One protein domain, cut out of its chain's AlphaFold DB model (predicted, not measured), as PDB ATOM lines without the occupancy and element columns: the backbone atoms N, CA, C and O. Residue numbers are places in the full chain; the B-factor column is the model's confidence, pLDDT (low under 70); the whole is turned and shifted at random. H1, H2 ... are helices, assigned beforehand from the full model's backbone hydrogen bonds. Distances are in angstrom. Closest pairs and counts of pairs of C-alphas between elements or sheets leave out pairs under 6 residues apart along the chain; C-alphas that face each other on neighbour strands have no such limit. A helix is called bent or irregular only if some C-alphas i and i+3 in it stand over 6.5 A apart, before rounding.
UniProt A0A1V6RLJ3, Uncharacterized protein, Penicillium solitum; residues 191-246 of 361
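Overview. This is residues 191 to 246 of the 361 residues of an uncharacterized protein of Penicillium solitum (UniProt A0A1V6RLJ3). One long straight helix, H1, makes the length of this model, and a shorter helix, H2, folds back from its end, the two making a lopsided V with a tight turn at its tip. The arms open away from that turn, and the far part of each, residues 191 to 216 of H1 and 239 to 246 of H2, stands free. The printed part has 56 residues with two named helices, H1 then H2, and no named strand; the class is all helix. The whole is extended, with a radius of gyration of the C-alphas of 17.2 A, and the C-alphas span 55 by 24 by 12 A.

Along the chain. Find C-alpha 191 at (178.870, 143.934, 164.823); here H1 begins, and it runs through residues 191 to 226, 52.1 A from first to last C-alpha, to C-alpha 226 at (136.557, 140.567, 134.597). After a link of 4 residues, H2 takes up residues 231 to 246, 22.4 A long from first to last C-alpha, and ends at C-alpha 246 at (162.975, 133.315, 131.375). Neither helix is bent.

Arrangement. Look first along H1 and H2 for the backbone O of residue i and the N of residue i+4: in both helices every such pair is within hydrogen-bond range. Then look at residues 221 to 225 of H1 and 231 to 234 of H2, for with these residues alone the two helices touch. Their closest C-alphas, those of Leu 224 and Ile 234, are 7.0 A apart. The helices run opposite ways at a steep tilt of 48 degrees, and their centres are 21.6 A apart.

Size, cuts and confidence. The outline is a rod, and its two C-alphas farthest apart are those of Glu 191 and Gly 228, at 55.5 A. The printed part has no cut, and the link from H1 to H2 is tight. The mean pLDDT of the printed part is 86.9; look at residues 245 to 246 for the values under 70.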
ATOM      1  N   GLU A 191     178.789 144.245 166.256       85.19
ATOM      2  CA  GLU A 191     178.870 143.934 164.823       85.19
ATOM      3  C   GLU A 191     177.991 142.745 164.430       85.19
ATOM      4  O   GLU A 191     177.324 142.787 163.395       85.19
ATOM      5  N   LYS A 192     177.945 141.686 165.251       86.06
ATOM      6  CA  LYS A 192     177.032 140.554 165.029       86.06
ATOM      7  C   LYS A 192     175.575 141.012 165.049       86.06
ATOM      8  O   LYS A 192     174.837 140.681 164.126       86.06
ATOM      9  N   GLY A 193     175.193 141.831 166.030       85.88
ATOM     10  CA  GLY A 193     173.851 142.409 166.112       85.88
ATOM     11  C   GLY A 193     173.510 143.290 164.906       85.88
ATOM     12  O   GLY A 193     172.416 143.181 164.356       85.88
ATOM     13  N   GLN A 194     174.454 144.108 164.431       81.38
ATOM     14  CA  GLN A 194     174.270 144.924 163.226       81.38
ATOM     15  C   GLN A 194     174.114 144.068 161.962       81.38
ATOM     16  O   GLN A 194     173.218 144.320 161.158       81.38
ATOM     17  N   ARG A 195     174.937 143.026 161.792       85.00
ATOM     18  CA  ARG A 195     174.834 142.096 160.652       85.00
ATOM     19  C   ARG A 195     173.513 141.332 160.663       85.00
ATOM     20  O   ARG A 195     172.880 141.200 159.620       85.00
ATOM     21  N   GLU A 196     173.075 140.860 161.827       86.12
ATOM     22  CA  GLU A 196     171.776 140.197 161.972       86.12
ATOM     23  C   GLU A 196     170.612 141.149 161.684       86.12
ATOM     24  O   GLU A 196     169.677 140.761 160.983       86.12
ATOM     25  N   ALA A 197     170.684 142.404 162.139       88.19
ATOM     26  CA  ALA A 197     169.675 143.418 161.843       88.19
ATOM     27  C   ALA A 197     169.572 143.710 160.336       88.19
ATOM     28  O   ALA A 197     168.464 143.735 159.798       88.19
ATOM     29  N   LEU A 198     170.706 143.849 159.640       91.44
ATOM     30  CA  LEU A 198     170.743 144.041 158.185       91.44
ATOM     31  C   LEU A 198     170.149 142.840 157.437       91.44
ATOM     32  O   LEU A 198     169.297 143.013 156.566       91.44
ATOM     33  N   LEU A 199     170.530 141.617 157.818       89.62
ATOM     34  CA  LEU A 199     169.965 140.391 157.239       89.62
ATOM     35  C   LEU A 199     168.453 140.292 157.470       89.62
ATOM     36  O   LEU A 199     167.707 139.839 156.598       89.62
ATOM     37  N   TRP A 200     167.980 140.703 158.645       90.62
ATOM     38  CA  TRP A 200     166.560 140.707 158.966       90.62
ATOM     39  C   TRP A 200     165.797 141.754 158.147       90.62
ATOM     40  O   TRP A 200     164.719 141.457 157.628       90.62
ATOM     41  N   GLU A 201     166.373 142.943 157.956       90.25
ATOM     42  CA  GLU A 201     165.811 144.001 157.114       90.25
ATOM     43  C   GLU A 201     165.728 143.577 155.638       90.25
ATOM     44  O   GLU A 201     164.701 143.783 154.985       90.25
ATOM     45  N   GLU A 202     166.765 142.924 155.106       89.38
ATOM     46  CA  GLU A 202     166.748 142.368 153.749       89.38
ATOM     47  C   GLU A 202     165.679 141.287 153.580       89.38
ATOM     48  O   GLU A 202     164.907 141.328 152.615       89.38
ATOM     49  N   ARG A 203     165.570 140.354 154.536       90.06
ATOM     50  CA  ARG A 203     164.506 139.336 154.539       90.06
ATOM     51  C   ARG A 203     163.119 139.971 154.568       90.06
ATOM     52  O   ARG A 203     162.234 139.537 153.832       90.06
ATOM     53  N   TRP A 204     162.929 141.027 155.356       87.25
ATOM     54  CA  TRP A 204     161.673 141.777 155.393       87.25
ATOM     55  C   TRP A 204     161.354 142.465 154.073       87.25
ATOM     56  O   TRP A 204     160.220 142.380 153.598       87.25
ATOM     57  N   LYS A 205     162.342 143.102 153.440       93.38
ATOM     58  CA  LYS A 205     162.178 143.707 152.110       93.38
ATOM     59  C   LYS A 205     161.826 142.657 151.057       93.38
ATOM     60  O   LYS A 205     160.963 142.913 150.220       93.38
ATOM     61  N   GLN A 206     162.437 141.472 151.101       87.31
ATOM     62  CA  GLN A 206     162.082 140.367 150.203       87.31
ATOM     63  C   GLN A 206     160.644 139.895 150.427       87.31
ATOM     64  O   GLN A 206     159.891 139.759 149.463       87.31
ATOM     65  N   LEU A 207     160.240 139.708 151.683       88.75
ATOM     66  CA  LEU A 207     158.882 139.290 152.016       88.75
ATOM     67  C   LEU A 207     157.843 140.347 151.605       88.75
ATOM     68  O   LEU A 207     156.797 140.007 151.054       88.75
ATOM     69  N   ALA A 208     158.148 141.633 151.798       91.44
ATOM     70  CA  ALA A 208     157.308 142.739 151.343       91.44
ATOM     71  C   ALA A 208     157.169 142.758 149.812       91.44
ATOM     72  O   ALA A 208     156.054 142.854 149.302       91.44
ATOM     73  N   ARG A 209     158.275 142.576 149.073       89.62
ATOM     74  CA  ARG A 209     158.256 142.456 147.605       89.62
ATOM     75  C   ARG A 209     157.425 141.265 147.137       89.62
ATOM     76  O   ARG A 209     156.650 141.415 146.197       89.62
ATOM     77  N   GLN A 210     157.545 140.108 147.790       85.19
ATOM     78  CA  GLN A 210     156.718 138.943 147.465       85.19
ATOM     79  C   GLN A 210     155.236 139.217 147.715       85.19
ATOM     80  O   GLN A 210     154.408 138.911 146.863       85.19
ATOM     81  N   ARG A 211     154.893 139.858 148.835       89.31
ATOM     82  CA  ARG A 211     153.505 140.198 149.166       89.31
ATOM     83  C   ARG A 211     152.906 141.218 148.197       89.31
ATOM     84  O   ARG A 211     151.737 141.106 147.833       89.31
ATOM     85  N   GLU A 212     153.686 142.200 147.750       88.50
ATOM     86  CA  GLU A 212     153.265 143.121 146.690       88.50
ATOM     87  C   GLU A 212     153.112 142.424 145.339       88.50
ATOM     88  O   GLU A 212     152.150 142.699 144.623       88.50
ATOM     89  N   ALA A 213     154.032 141.524 144.984       87.94
ATOM     90  CA  ALA A 213     153.929 140.730 143.766       87.94
ATOM     91  C   ALA A 213     152.686 139.829 143.799       87.94
ATOM     92  O   ALA A 213     151.964 139.751 142.810       87.94
ATOM     93  N   GLU A 214     152.375 139.225 144.947       87.44
ATOM     94  CA  GLU A 214     151.160 138.436 145.146       87.44
ATOM     95  C   GLU A 214     149.902 139.305 145.019       87.44
ATOM     96  O   GLU A 214     148.951 138.910 144.348       87.44
ATOM     97  N   ARG A 215     149.898 140.518 145.593       90.75
ATOM     98  CA  ARG A 215     148.791 141.473 145.419       90.75
ATOM     99  C   ARG A 215     148.598 141.861 143.961       90.75
ATOM    100  O   ARG A 215     147.489 141.746 143.459       90.75
ATOM    101  N   LYS A 216     149.671 142.254 143.274       89.69
ATOM    102  CA  LYS A 216     149.630 142.607 141.850       89.69
ATOM    103  C   LYS A 216     149.205 141.421 140.988       89.69
ATOM    104  O   LYS A 216     148.456 141.610 140.041       89.69
ATOM    105  N   SER A 217     149.630 140.203 141.327       87.31
ATOM    106  CA  SER A 217     149.217 138.978 140.637       87.31
ATOM    107  C   SER A 217     147.728 138.690 140.846       87.31
ATOM    108  O   SER A 217     147.019 138.410 139.884       87.31
ATOM    109  N   LYS A 218     147.208 138.852 142.071       90.88
ATOM    110  CA  LYS A 218     145.769 138.733 142.361       90.88
ATOM    111  C   LYS A 218     144.945 139.808 141.656       90.88
ATOM    112  O   LYS A 218     143.911 139.489 141.081       90.88
ATOM    113  N   GLU A 219     145.406 141.056 141.665       92.06
ATOM    114  CA  GLU A 219     144.769 142.169 140.950       92.06
ATOM    115  C   GLU A 219     144.780 141.924 139.430       92.06
ATOM    116  O   GLU A 219     143.770 142.137 138.763       92.06
ATOM    117  N   PHE A 220     145.880 141.393 138.887       89.81
ATOM    118  CA  PHE A 220     146.001 141.023 137.477       89.81
ATOM    119  C   PHE A 220     145.088 139.850 137.098       89.81
ATOM    120  O   PHE A 220     144.367 139.941 136.105       89.81
ATOM    121  N   ARG A 221     145.049 138.783 137.909       88.75
ATOM    122  CA  ARG A 221     144.118 137.658 137.723       88.75
ATOM    123  C   ARG A 221     142.663 138.121 137.795       88.75
ATOM    124  O   ARG A 221     141.881 137.780 136.917       88.75
ATOM    125  N   GLY A 222     142.312 138.961 138.771       91.38
ATOM    126  CA  GLY A 222     140.969 139.538 138.884       91.38
ATOM    127  C   GLY A 222     140.596 140.423 137.690       91.38
ATOM    128  O   GLY A 222     139.464 140.378 137.214       91.38
ATOM    129  N   HIS A 223     141.550 141.190 137.154       91.88
ATOM    130  CA  HIS A 223     141.333 141.987 135.948       91.88
ATOM    131  C   HIS A 223     141.067 141.116 134.710       91.88
ATOM    132  O   HIS A 223     140.158 141.420 133.941       91.88
ATOM    133  N   LEU A 224     141.811 140.017 134.539       90.62
ATOM    134  CA  LEU A 224     141.596 139.070 133.440       90.62
ATOM    135  C   LEU A 224     140.274 138.310 133.576       90.62
ATOM    136  O   LEU A 224     139.561 138.152 132.587       90.62
ATOM    137  N   HIS A 225     139.896 137.934 134.795       90.44
ATOM    138  CA  HIS A 225     138.601 137.313 135.062       90.44
ATOM    139  C   HIS A 225     137.436 138.259 134.703       90.44
ATOM    140  O   HIS A 225     136.451 137.847 134.095       90.44
ATOM    141  N   ASN A 226     137.561 139.563 134.985       93.25
ATOM    142  CA  ASN A 226     136.557 140.567 134.597       93.25
ATOM    143  C   ASN A 226     136.448 140.785 133.075       93.25
ATOM    144  O   ASN A 226     135.420 141.265 132.604       93.25
ATOM    145  N   LEU A 227     137.489 140.446 132.308       92.38
ATOM    146  CA  LEU A 227     137.496 140.496 130.840       92.38
ATOM    147  C   LEU A 227     136.905 139.232 130.192       92.38
ATOM    148  O   LEU A 227     136.808 139.175 128.968       92.38
ATOM    149  N   GLY A 228     136.481 138.252 130.998       92.12
ATOM    150  CA  GLY A 228     135.821 137.033 130.532       92.12
ATOM    151  C   GLY A 228     136.766 135.888 130.170       92.12
ATOM    152  O   GLY A 228     136.314 134.932 129.547       92.12
ATOM    153  N   TYR A 229     138.047 135.964 130.546       93.56
ATOM    154  CA  TYR A 229     138.963 134.830 130.414       93.56
ATOM    155  C   TYR A 229     138.680 133.782 131.491       93.56
ATOM    156  O   TYR A 229     138.426 134.124 132.648       93.56
ATOM    157  N   THR A 230     138.747 132.509 131.112       92.56
ATOM    158  CA  THR A 230     138.627 131.385 132.050       92.56
ATOM    159  C   THR A 230     139.928 131.183 132.832       92.56
ATOM    160  O   THR A 230     141.007 131.520 132.344       92.56
ATOM    161  N   ASP A 231     139.854 130.631 134.049       86.19
ATOM    162  CA  ASP A 231     141.037 130.432 134.906       86.19
ATOM    163  C   ASP A 231     142.138 129.597 134.217       86.19
ATOM    164  O   ASP A 231     143.326 129.858 134.408       86.19
ATOM    165  N   GLU A 232     141.753 128.660 133.344       88.75
ATOM    166  CA  GLU A 232     142.677 127.839 132.550       88.75
ATOM    167  C   GLU A 232     143.441 128.676 131.501       88.75
ATOM    168  O   GLU A 232     144.663 128.568 131.383       88.75
ATOM    169  N   GLU A 233     142.756 129.582 130.795       86.75
ATOM    170  CA  GLU A 233     143.376 130.496 129.822       86.75
ATOM    171  C   GLU A 233     144.278 131.538 130.508       86.75
ATOM    172  O   GLU A 233     145.313 131.933 129.964       86.75
ATOM    173  N   ILE A 234     143.921 131.974 131.722       85.81
ATOM    174  CA  ILE A 234     144.723 132.910 132.523       85.81
ATOM    175  C   ILE A 234     146.067 132.278 132.900       85.81
ATOM    176  O   ILE A 234     147.111 132.926 132.757       85.81
ATOM    177  N   ASP A 235     146.065 131.018 133.334       87.12
ATOM    178  CA  ASP A 235     147.291 130.298 133.685       87.12
ATOM    179  C   ASP A 235     148.164 130.005 132.454       87.12
ATOM    180  O   ASP A 235     149.391 130.152 132.522       87.12
ATOM    181  N   GLU A 236     147.567 129.717 131.292       86.94
ATOM    182  CA  GLU A 236     148.311 129.603 130.031       86.94
ATOM    183  C   GLU A 236     148.984 130.922 129.620       86.94
ATOM    184  O   GLU A 236     150.148 130.924 129.200       86.94
ATOM    185  N   ILE A 237     148.301 132.062 129.775       84.00
ATOM    186  CA  ILE A 237     148.857 133.390 129.473       84.00
ATOM    187  C   ILE A 237     149.994 133.743 130.442       84.00
ATOM    188  O   ILE A 237     151.030 134.262 130.006       84.00
ATOM    189  N   ILE A 238     149.840 133.447 131.737       83.75
ATOM    190  CA  ILE A 238     150.873 133.690 132.755       83.75
ATOM    191  C   ILE A 238     152.109 132.830 132.472       83.75
ATOM    192  O   ILE A 238     153.209 133.373 132.354       83.75
ATOM    193  N   HIS A 239     151.947 131.525 132.249       82.69
ATOM    194  CA  HIS A 239     153.073 130.632 131.963       82.69
ATOM    195  C   HIS A 239     153.749 130.910 130.615       82.69
ATOM    196  O   HIS A 239     154.963 130.729 130.478       82.69
ATOM    197  N   LYS A 240     153.004 131.387 129.610       82.81
ATOM    198  CA  LYS A 240     153.578 131.839 128.333       82.81
ATOM    199  C   LYS A 240     154.441 133.087 128.530       82.81
ATOM    200  O   LYS A 240     155.557 133.145 128.017       82.81
ATOM    201  N   LYS A 241     153.975 134.038 129.344       77.56
ATOM    202  CA  LYS A 241     154.718 135.257 129.688       77.56
ATOM    203  C   LYS A 241     155.954 134.959 130.547       77.56
ATOM    204  O   LYS A 241     157.006 135.547 130.307       77.56
ATOM    205  N   GLU A 242     155.866 134.015 131.484       76.00
ATOM    206  CA  GLU A 242     157.006 133.541 132.284       76.00
ATOM    207  C   GLU A 242     158.061 132.832 131.429       76.00
ATOM    208  O   GLU A 242     159.254 133.091 131.604       76.00
ATOM    209  N   LYS A 243     157.657 131.986 130.467       74.25
ATOM    210  CA  LYS A 243     158.574 131.329 129.514       74.25
ATOM    211  C   LYS A 243     159.309 132.326 128.619       74.25
ATOM    212  O   LYS A 243     160.500 132.147 128.353       74.25
ATOM    213  N   ASP A 244     158.630 133.377 128.170       73.38
ATOM    214  CA  ASP A 244     159.257 134.431 127.370       73.38
ATOM    215  C   ASP A 244     160.197 135.306 128.214       73.38
ATOM    216  O   ASP A 244     161.290 135.650 127.758       73.38
ATOM    217  N   GLN A 245     159.845 135.597 129.473       67.31
ATOM    218  CA  GLN A 245     160.728 136.310 130.402       67.31
ATOM    219  C   GLN A 245     161.957 135.489 130.805       67.31
ATOM    220  O   GLN A 245     163.056 136.033 130.803       67.31
ATOM    221  N   THR A 246     161.822 134.186 131.070       68.75
ATOM    222  CA  THR A 246     162.975 133.315 131.375       68.75
ATOM    223  C   THR A 246     163.897 133.131 130.175       68.75
ATOM    224  O   THR A 246     165.112 133.093 130.352       68.75
TER     225      THR A 246